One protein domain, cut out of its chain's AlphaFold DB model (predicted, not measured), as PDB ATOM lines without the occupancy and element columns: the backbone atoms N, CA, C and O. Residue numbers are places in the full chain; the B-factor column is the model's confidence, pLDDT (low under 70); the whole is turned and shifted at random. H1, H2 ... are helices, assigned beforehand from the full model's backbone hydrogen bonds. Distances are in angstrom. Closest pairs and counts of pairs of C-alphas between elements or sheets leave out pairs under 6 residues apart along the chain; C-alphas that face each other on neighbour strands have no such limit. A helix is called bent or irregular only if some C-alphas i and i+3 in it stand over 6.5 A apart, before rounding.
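This is residues 62 to 133 of the 218 residues of an uncharacterized protein of Enhygromyxa salina (UniProt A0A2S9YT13). Two helices, H1 and H2, lie side by side as a hairpin, and a third helix, H3, meets H1 near the end of H1 and the start of H3 and slants away from it at a steep tilt as a V, with H1 the one helix that touches both others. A long link, residues 98 to 118, leads from the end of H2 back to the start of H3, near the other end of the hairpin, and includes a very short strand-like pairing. The printed part has 72 residues, with three named helices in the order H1, H2, H3 and no named strand, and its class is all helix. It is compact, with a radius of gyration of the C-alphas of 10.9 A, and rounded, spanning 29 by 22 by 20 A.

H1, residues 62 to 75, touches H2, residues 81 to 97, and their closest C-alphas are those of His 70 and Ala 84, 5.1 A apart. The two form a helical hairpin, running opposite ways at a shallow tilt of 26 degrees, with centres 8.8 A apart. H1 also touches H3, residues 119 to 132, with residues 69 to 75 alone. The closest C-alphas of H1 and H3 are those of Ala 75 and Pro 119, 5.1 A apart. H1 and H3 run opposite ways at a steep tilt of 54 degrees, and the line of H3 is a rough one. H2 and H3 are apart. Between them, residues 106 to 107 pair with residues 110 to 111, antiparallel. In H1 and H2 every O i to N i+4 pair is within hydrogen-bond range, while in H3 8 of 10 are.

H1 begins at C-alpha 62, at (324.304, 7.147, 542.049), and is 20.1 A long from first to last C-alpha. H2, the longest helix with 17 residues, begins at C-alpha 81, at (315.305, -6.813, 553.048), and is 24.7 A long. H3 is 20.3 A long and ends at C-alpha 132, at (312.464, 15.137, 546.859). H3 is irregular, but only just: C-alphas 121 and 124 are 7.0 A apart.

The two C-alphas farthest apart are those of Gly 80 and Pro 101, at 30.9 A. The C-alphas of the first and last printed residues, Cys 62 and Trp 133, are 13.8 A apart. The printed part has no cut. The link from H1 to H2, five residues, is tight, and the link from H2 to H3, 21 residues, is long. The mean pLDDT of the printed part is 73.8, and 23 residues are under 70: residues 77 to 86, 99 to 106 and 115 to 119.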
ATOM      1  N   CYS A  62     325.661   7.668 542.003       80.75
ATOM      2  CA  CYS A  62     324.304   7.147 542.049       80.75
ATOM      3  C   CYS A  62     324.160   5.856 542.870       80.75
ATOM      4  O   CYS A  62     323.391   5.810 543.829       80.75
ATOM      5  N   GLU A  63     324.952   4.829 542.546       83.69
ATOM      6  CA  GLU A  63     324.925   3.535 543.241       83.69
ATOM      7  C   GLU A  63     325.244   3.685 544.728       83.69
ATOM      8  O   GLU A  63     324.587   3.081 545.570       83.69
ATOM      9  N   ARG A  64     326.195   4.557 545.077       82.69
ATOM     10  CA  ARG A  64     326.552   4.797 546.483       82.69
ATOM     11  C   ARG A  64     325.411   5.438 547.266       82.69
ATOM     12  O   ARG A  64     325.141   5.025 548.393       82.69
ATOM     13  N   SER A  65     324.732   6.419 546.683       81.81
ATOM     14  CA  SER A  65     323.591   7.078 547.321       81.81
ATOM     15  C   SER A  65     322.378   6.158 547.457       81.81
ATOM     16  O   SER A  65     321.726   6.154 548.501       81.81
ATOM     17  N   CYS A  66     322.114   5.315 546.458       85.50
ATOM     18  CA  CYS A  66     321.035   4.331 546.526       85.50
ATOM     19  C   CYS A  66     321.332   3.193 547.516       85.50
ATOM     20  O   CYS A  66     320.445   2.806 548.276       85.50
ATOM     21  N   ALA A  67     322.587   2.750 547.631       85.38
ATOM     22  CA  ALA A  67     322.996   1.800 548.665       85.38
ATOM     23  C   ALA A  67     322.845   2.381 550.089       85.38
ATOM     24  O   ALA A  67     322.497   1.671 551.034       85.38
ATOM     25  N   ARG A  68     323.061   3.696 550.270       86.00
ATOM     26  CA  ARG A  68     322.778   4.380 551.549       86.00
ATOM     27  C   ARG A  68     321.286   4.383 551.876       86.00
ATOM     28  O   ARG A  68     320.928   4.132 553.026       86.00
ATOM     29  N   LEU A  69     320.434   4.615 550.878       84.56
ATOM     30  CA  LEU A  69     318.984   4.509 551.020       84.56
ATOM     31  C   LEU A  69     318.546   3.102 551.421       84.56
ATOM     32  O   LEU A  69     317.806   2.968 552.393       84.56
ATOM     33  N   HIS A  70     319.066   2.073 550.751       85.44
ATOM     34  CA  HIS A  70     318.829   0.676 551.111       85.44
ATOM     35  C   HIS A  70     319.149   0.422 552.590       85.44
ATOM     36  O   HIS A  70     318.304  -0.059 553.346       85.44
ATOM     37  N   GLY A  71     320.360   0.791 553.021       84.19
ATOM     38  CA  GLY A  71     320.800   0.597 554.401       84.19
ATOM     39  C   GLY A  71     319.895   1.298 555.415       84.19
ATOM     40  O   GLY A  71     319.574   0.721 556.449       84.19
ATOM     41  N   CYS A  72     319.436   2.513 555.107       82.56
ATOM     42  CA  CYS A  72     318.552   3.257 555.999       82.56
ATOM     43  C   CYS A  72     317.137   2.687 556.096       82.56
ATOM     44  O   CYS A  72     316.548   2.719 557.176       82.56
ATOM     45  N   VAL A  73     316.609   2.133 555.005       80.56
ATOM     46  CA  VAL A  73     315.322   1.426 555.032       80.56
ATOM     47  C   VAL A  73     315.410   0.181 555.914       80.56
ATOM     48  O   VAL A  73     314.514  -0.048 556.722       80.56
ATOM     49  N   ILE A  74     316.498  -0.592 555.805       78.62
ATOM     50  CA  ILE A  74     316.735  -1.751 556.678       78.62
ATOM     51  C   ILE A  74     316.852  -1.311 558.141       78.62
ATOM     52  O   ILE A  74     316.237  -1.917 559.015       78.62
ATOM     53  N   ALA A  75     317.629  -0.262 558.419       78.81
ATOM     54  CA  ALA A  75     317.920   0.172 559.784       78.81
ATOM     55  C   ALA A  75     316.698   0.704 560.540       78.81
ATOM     56  O   ALA A  75     316.609   0.504 561.748       78.81
ATOM     57  N   GLN A  76     315.745   1.335 559.850       72.50
ATOM     58  CA  GLN A  76     314.469   1.733 560.455       72.50
ATOM     59  C   GLN A  76     313.580   0.533 560.819       72.50
ATOM     60  O   GLN A  76     312.614   0.691 561.558       72.50
ATOM     61  N   GLY A  77     313.865  -0.667 560.300       57.69
ATOM     62  CA  GLY A  77     313.098  -1.882 560.595       57.69
ATOM     63  C   GLY A  77     311.654  -1.866 560.079       57.69
ATOM     64  O   GLY A  77     310.925  -2.832 560.280       57.69
ATOM     65  N   GLU A  78     311.235  -0.800 559.394       55.31
ATOM     66  CA  GLU A  78     309.872  -0.631 558.883       55.31
ATOM     67  C   GLU A  78     309.581  -1.532 557.675       55.31
ATOM     68  O   GLU A  78     308.420  -1.771 557.341       55.31
ATOM     69  N   ARG A  79     310.622  -2.022 556.986       54.94
ATOM     70  CA  ARG A  79     310.508  -2.799 555.746       54.94
ATOM     71  C   ARG A  79     311.584  -3.892 555.705       54.94
ATOM     72  O   ARG A  79     312.751  -3.623 555.967       54.94
ATOM     73  N   GLY A  80     311.201  -5.130 555.380       59.50
ATOM     74  CA  GLY A  80     312.146  -6.252 555.242       59.50
ATOM     75  C   GLY A  80     313.149  -6.067 554.090       59.50
ATOM     76  O   GLY A  80     312.964  -5.202 553.235       59.50
ATOM     77  N   VAL A  81     314.192  -6.908 554.029       67.12
ATOM     78  CA  VAL A  81     315.305  -6.813 553.048       67.12
ATOM     79  C   VAL A  81     314.817  -6.716 551.595       67.12
ATOM     80  O   VAL A  81     315.310  -5.889 550.834       67.12
ATOM     81  N   ALA A  82     313.798  -7.495 551.223       57.28
ATOM     82  CA  ALA A  82     313.215  -7.460 549.879       57.28
ATOM     83  C   ALA A  82     312.625  -6.080 549.523       57.28
ATOM     84  O   ALA A  82     312.842  -5.562 548.431       57.28
ATOM     85  N   ALA A  83     311.937  -5.442 550.471       60.44
ATOM     86  CA  ALA A  83     311.364  -4.117 550.264       60.44
ATOM     87  C   ALA A  83     312.446  -3.021 550.207       60.44
ATOM     88  O   ALA A  83     312.303  -2.070 549.439       60.44
ATOM     89  N   ALA A  84     313.546  -3.164 550.958       69.25
ATOM     90  CA  ALA A  84     314.707  -2.280 550.834       69.25
ATOM     91  C   ALA A  84     315.365  -2.386 549.446       69.25
ATOM     92  O   ALA A  84     315.671  -1.359 548.836       69.25
ATOM     93  N   ALA A  85     315.486  -3.601 548.902       69.62
ATOM     94  CA  ALA A  85     316.016  -3.833 547.558       69.62
ATOM     95  C   ALA A  85     315.134  -3.209 546.459       69.62
ATOM     96  O   ALA A  85     315.647  -2.560 545.548       69.62
ATOM     97  N   SER A  86     313.803  -3.319 546.552       65.81
ATOM     98  CA  SER A  86     312.903  -2.660 545.590       65.81
ATOM     99  C   SER A  86     313.047  -1.132 545.599       65.81
ATOM    100  O   SER A  86     313.019  -0.500 544.542       65.81
ATOM    101  N   ILE A  87     313.234  -0.530 546.777       72.12
ATOM    102  CA  ILE A  87     313.445   0.918 546.928       72.12
ATOM    103  C   ILE A  87     314.791   1.341 546.331       72.12
ATOM    104  O   ILE A  87     314.868   2.368 545.655       72.12
ATOM    105  N   GLU A  88     315.840   0.546 546.533       82.19
ATOM    106  CA  GLU A  88     317.149   0.769 545.915       82.19
ATOM    107  C   GLU A  88     317.073   0.729 544.384       82.19
ATOM    108  O   GLU A  88     317.589   1.627 543.721       82.19
ATOM    109  N   LEU A  89     316.371  -0.251 543.810       77.00
ATOM    110  CA  LEU A  89     316.171  -0.338 542.360       77.00
ATOM    111  C   LEU A  89     315.398   0.872 541.815       77.00
ATOM    112  O   LEU A  89     315.765   1.427 540.777       77.00
ATOM    113  N   GLY A  90     314.364   1.325 542.535       75.00
ATOM    114  CA  GLY A  90     313.643   2.557 542.211       75.00
ATOM    115  C   GLY A  90     314.544   3.796 542.257       75.00
ATOM    116  O   GLY A  90     314.484   4.632 541.353       75.00
ATOM    117  N   CYS A  91     315.418   3.884 543.264       82.62
ATOM    118  CA  CYS A  91     316.424   4.939 543.384       82.62
ATOM    119  C   CYS A  91     317.378   4.941 542.189       82.62
ATOM    120  O   CYS A  91     317.581   5.985 541.572       82.62
ATOM    121  N   LEU A  92     317.921   3.776 541.822       82.56
ATOM    122  CA  LEU A  92     318.852   3.634 540.703       82.56
ATOM    123  C   LEU A  92     318.200   4.062 539.386       82.56
ATOM    124  O   LEU A  92     318.785   4.837 538.633       82.56
ATOM    125  N   ALA A  93     316.967   3.622 539.126       79.12
ATOM    126  CA  ALA A  93     316.230   4.009 537.927       79.12
ATOM    127  C   ALA A  93     315.995   5.528 537.856       79.12
ATOM    128  O   ALA A  93     316.189   6.135 536.800       79.12
ATOM    129  N   ALA A  94     315.611   6.143 538.976       75.25
ATOM    130  CA  ALA A  94     315.385   7.581 539.079       75.25
ATOM    131  C   ALA A  94     316.675   8.383 538.870       75.25
ATOM    132  O   ALA A  94     316.709   9.330 538.089       75.25
ATOM    133  N   CYS A  95     317.749   7.966 539.527       79.56
ATOM    134  CA  CYS A  95     319.028   8.653 539.508       79.56
ATOM    135  C   CYS A  95     319.798   8.449 538.186       79.56
ATOM    136  O   CYS A  95     320.524   9.337 537.756       79.56
ATOM    137  N   VAL A  96     319.599   7.348 537.453       77.62
ATOM    138  CA  VAL A  96     320.108   7.231 536.070       77.62
ATOM    139  C   VAL A  96     319.393   8.204 535.126       77.62
ATOM    140  O   VAL A  96     320.013   8.740 534.208       77.62
ATOM    141  N   GLN A  97     318.093   8.434 535.331       73.19
ATOM    142  CA  GLN A  97     317.302   9.350 534.501       73.19
ATOM    143  C   GLN A  97     317.575  10.821 534.826       73.19
ATOM    144  O   GLN A  97     317.590  11.654 533.920       73.19
ATOM    145  N   ASP A  98     317.779  11.129 536.104       70.31
ATOM    146  CA  ASP A  98     318.088  12.462 536.605       70.31
ATOM    147  C   ASP A  98     319.101  12.354 537.759       70.31
ATOM    148  O   ASP A  98     318.712  12.247 538.926       70.31
ATOM    149  N   PRO A  99     320.411  12.335 537.458       62.19
ATOM    150  CA  PRO A  99     321.447  12.110 538.469       62.19
ATOM    151  C   PRO A  99     321.573  13.258 539.473       62.19
ATOM    152  O   PRO A  99     322.273  13.116 540.476       62.19
ATOM    153  N   GLY A 100     320.928  14.399 539.220       62.94
ATOM    154  CA  GLY A 100     321.194  15.631 539.946       62.94
ATOM    155  C   GLY A 100     322.653  16.099 539.794       62.94
ATOM    156  O   GLY A 100     323.503  15.411 539.222       62.94
ATOM    157  N   PRO A 101     322.979  17.301 540.289       59.78
ATOM    158  CA  PRO A 101     324.340  17.826 540.211       59.78
ATOM    159  C   PRO A 101     325.329  17.081 541.127       59.78
ATOM    160  O   PRO A 101     326.517  17.045 540.821       59.78
ATOM    161  N   ASP A 102     324.844  16.452 542.207       63.50
ATOM    162  CA  ASP A 102     325.664  16.051 543.358       63.50
ATOM    163  C   ASP A 102     325.378  14.626 543.876       63.50
ATOM    164  O   ASP A 102     325.569  14.345 545.058       63.50
ATOM    165  N   ALA A 103     324.978  13.687 543.007       60.22
ATOM    166  CA  ALA A 103     324.590  12.311 543.373       60.22
ATOM    167  C   ALA A 103     325.572  11.545 544.289       60.22
ATOM    168  O   ALA A 103     325.211  10.499 544.808       60.22
ATOM    169  N   GLY A 104     326.816  11.997 544.470       62.41
ATOM    170  CA  GLY A 104     327.828  11.342 545.314       62.41
ATOM    171  C   GLY A 104     327.939  11.897 546.731       62.41
ATOM    172  O   GLY A 104     328.558  11.259 547.579       62.41
ATOM    173  N   THR A 105     327.371  13.072 546.975       65.56
ATOM    174  CA  THR A 105     327.315  13.748 548.279       65.56
ATOM    175  C   THR A 105     325.875  13.930 548.744       65.56
ATOM    176  O   THR A 105     325.638  14.122 549.935       65.56
ATOM    177  N   SER A 106     324.915  13.838 547.820       69.44
ATOM    178  CA  SER A 106     323.511  14.088 548.074       69.44
ATOM    179  C   SER A 106     322.602  13.294 547.131       69.44
ATOM    180  O   SER A 106     322.790  13.318 545.917       69.44
ATOM    181  N   LEU A 107     321.585  12.618 547.671       75.06
ATOM    182  CA  LEU A 107     320.545  11.964 546.870       75.06
ATOM    183  C   LEU A 107     319.371  12.934 546.689       75.06
ATOM    184  O   LEU A 107     318.745  13.299 547.674       75.06
ATOM    185  N   PHE A 108     319.074  13.369 545.460       73.31
ATOM    186  CA  PHE A 108     318.003  14.344 545.168       73.31
ATOM    187  C   PHE A 108     318.084  15.664 545.972       73.31
ATOM    188  O   PHE A 108     317.070  16.316 546.198       73.31
ATOM    189  N   GLY A 109     319.278  16.079 546.415       76.31
ATOM    190  CA  GLY A 109     319.444  17.254 547.288       76.31
ATOM    191  C   GLY A 109     319.361  16.951 548.792       76.31
ATOM    192  O   GLY A 109     319.511  17.862 549.602       76.31
ATOM    193  N   CYS A 110     319.180  15.684 549.179       80.62
ATOM    194  CA  CYS A 110     319.198  15.220 550.564       80.62
ATOM    195  C   CYS A 110     320.604  14.840 551.019       80.62
ATOM    196  O   CYS A 110     321.306  14.093 550.333       80.62
ATOM    197  N   GLU A 111     321.022  15.358 552.170       84.69
ATOM    198  CA  GLU A 111     322.328  15.065 552.761       84.69
ATOM    199  C   GLU A 111     322.411  13.595 553.185       84.69
ATOM    200  O   GLU A 111     321.534  13.084 553.883       84.69
ATOM    201  N   LEU A 112     323.459  12.898 552.737       78.56
ATOM    202  CA  LEU A 112     323.643  11.488 553.058       78.56
ATOM    203  C   LEU A 112     323.986  11.308 554.544       78.56
ATOM    204  O   LEU A 112     324.863  12.004 555.062       78.56
ATOM    205  N   PRO A 113     323.387  10.319 555.226       80.56
ATOM    206  CA  PRO A 113     323.719  10.045 556.611       80.56
ATOM    207  C   PRO A 113     325.143   9.470 556.724       80.56
ATOM    208  O   PRO A 113     325.590   8.715 555.849       80.56
ATOM    209  N   PRO A 114     325.869   9.776 557.817       72.44
ATOM    210  CA  PRO A 114     327.265   9.372 557.989       72.44
ATOM    211  C   PRO A 114     327.440   7.843 558.046       72.44
ATOM    212  O   PRO A 114     328.425   7.317 557.517       72.44
ATOM    213  N   ALA A 115     326.472   7.114 558.618       69.12
ATOM    214  CA  ALA A 115     326.412   5.654 558.574       69.12
ATOM    215  C   ALA A 115     324.970   5.143 558.761       69.12
ATOM    216  O   ALA A 115     324.355   5.461 559.771       69.12
ATOM    217  N   PRO A 116     324.448   4.284 557.866       63.59
ATOM    218  CA  PRO A 116     323.088   3.757 557.963       63.59
ATOM    219  C   PRO A 116     322.903   2.736 559.097       63.59
ATOM    220  O   PRO A 116     321.809   2.236 559.282       63.59
ATOM    221  N   SER A 117     323.942   2.402 559.868       62.69
ATOM    222  CA  SER A 117     323.859   1.439 560.973       62.69
ATOM    223  C   SER A 117     323.176   1.981 562.235       62.69
ATOM    224  O   SER A 117     322.996   1.226 563.189       62.69
ATOM    225  N   GLN A 118     322.807   3.266 562.267       62.34
ATOM    226  CA  GLN A 118     322.060   3.872 563.371       62.34
ATOM    227  C   GLN A 118     320.692   4.363 562.871       62.34
ATOM    228  O   GLN A 118     320.669   5.281 562.045       62.34
ATOM    229  N   PRO A 119     319.570   3.817 563.376       61.53
ATOM    230  CA  PRO A 119     318.221   4.193 562.939       61.53
ATOM    231  C   PRO A 119     317.962   5.704 563.040       61.53
ATOM    232  O   PRO A 119     317.475   6.324 562.094       61.53
ATOM    233  N   ASP A 120     318.415   6.322 564.136       70.62
ATOM    234  CA  ASP A 120     318.237   7.756 564.411       70.62
ATOM    235  C   ASP A 120     318.923   8.665 563.378       70.62
ATOM    236  O   ASP A 120     318.513   9.805 563.169       70.62
ATOM    237  N   SER A 121     319.958   8.164 562.695       77.75
ATOM    238  CA  SER A 121     320.649   8.912 561.638       77.75
ATOM    239  C   SER A 121     319.934   8.850 560.285       77.75
ATOM    240  O   SER A 121     320.208   9.666 559.407       77.75
ATOM    241  N   CYS A 122     319.002   7.908 560.116       82.25
ATOM    242  CA  CYS A 122     318.321   7.641 558.854       82.25
ATOM    243  C   CYS A 122     316.997   8.388 558.702       82.25
ATOM    244  O   CYS A 122     316.641   8.748 557.582       82.25
ATOM    245  N   ALA A 123     316.285   8.662 559.799       82.44
ATOM    246  CA  ALA A 123     315.003   9.368 559.774       82.44
ATOM    247  C   ALA A 123     315.016  10.692 558.971       82.44
ATOM    248  O   ALA A 123     314.225  10.802 558.032       82.44
ATOM    249  N   PRO A 124     315.919  11.663 559.233       81.38
ATOM    250  CA  PRO A 124     315.912  12.936 558.501       81.38
ATOM    251  C   PRO A 124     316.258  12.773 557.014       81.38
ATOM    252  O   PRO A 124     315.743  13.496 556.162       81.38
ATOM    253  N   PHE A 125     317.112  11.801 556.686       81.56
ATOM    254  CA  PHE A 125     317.461  11.492 555.305       81.56
ATOM    255  C   PHE A 125     316.268  10.905 554.544       81.56
ATOM    256  O   PHE A 125     315.948  11.369 553.452       81.56
ATOM    257  N   LEU A 126     315.581   9.922 555.131       80.62
ATOM    258  CA  LEU A 126     314.420   9.273 554.521       80.62
ATOM    259  C   LEU A 126     313.252  10.245 554.325       80.62
ATOM    260  O   LEU A 126     312.602  10.203 553.282       80.62
ATOM    261  N   GLU A 127     313.020  11.146 555.284       79.19
ATOM    262  CA  GLU A 127     312.010  12.204 555.170       79.19
ATOM    263  C   GLU A 127     312.307  13.137 553.987       79.19
ATOM    264  O   GLU A 127     311.440  13.368 553.140       79.19
ATOM    265  N   CYS A 128     313.552  13.611 553.873       81.25
ATOM    266  CA  CYS A 128     313.967  14.447 552.750       81.25
ATOM    267  C   CYS A 128     313.791  13.722 551.410       81.25
ATOM    268  O   CYS A 128     313.205  14.269 550.474       81.25
ATOM    269  N   VAL A 129     314.272  12.478 551.321       79.25
ATOM    270  CA  VAL A 129     314.217  11.677 550.093       79.25
ATOM    271  C   VAL A 129     312.769  11.438 549.671       79.25
ATOM    272  O   VAL A 129     312.466  11.558 548.488       79.25
ATOM    273  N   GLY A 130     311.861  11.180 550.618       74.38
ATOM    274  CA  GLY A 130     310.430  11.044 550.344       74.38
ATOM    275  C   GLY A 130     309.800  12.301 549.731       74.38
ATOM    276  O   GLY A 130     308.946  12.186 548.857       74.38
ATOM    277  N   GLY A 131     310.245  13.495 550.141       72.75
ATOM    278  CA  GLY A 131     309.771  14.772 549.591       72.75
ATOM    279  C   GLY A 131     310.429  15.184 548.269       72.75
ATOM    280  O   GLY A 131     309.799  15.862 547.457       72.75
ATOM    281  N   ALA A 132     311.681  14.782 548.045       74.62
ATOM    282  CA  ALA A 132     312.464  15.137 546.859       74.62
ATOM    283  C   ALA A 132     312.367  14.108 545.718       74.62
ATOM    284  O   ALA A 132     312.824  14.383 544.606       74.62
ATOM    285  N   TRP A 133     311.790  12.930 545.977       72.44
ATOM    286  CA  TRP A 133     311.705  11.849 544.999       72.44
ATOM    287  C   TRP A 133     310.996  12.312 543.716       72.44
ATOM    288  O   TRP A 133     309.844  12.757 543.772       72.44
TER     289      TRP A 133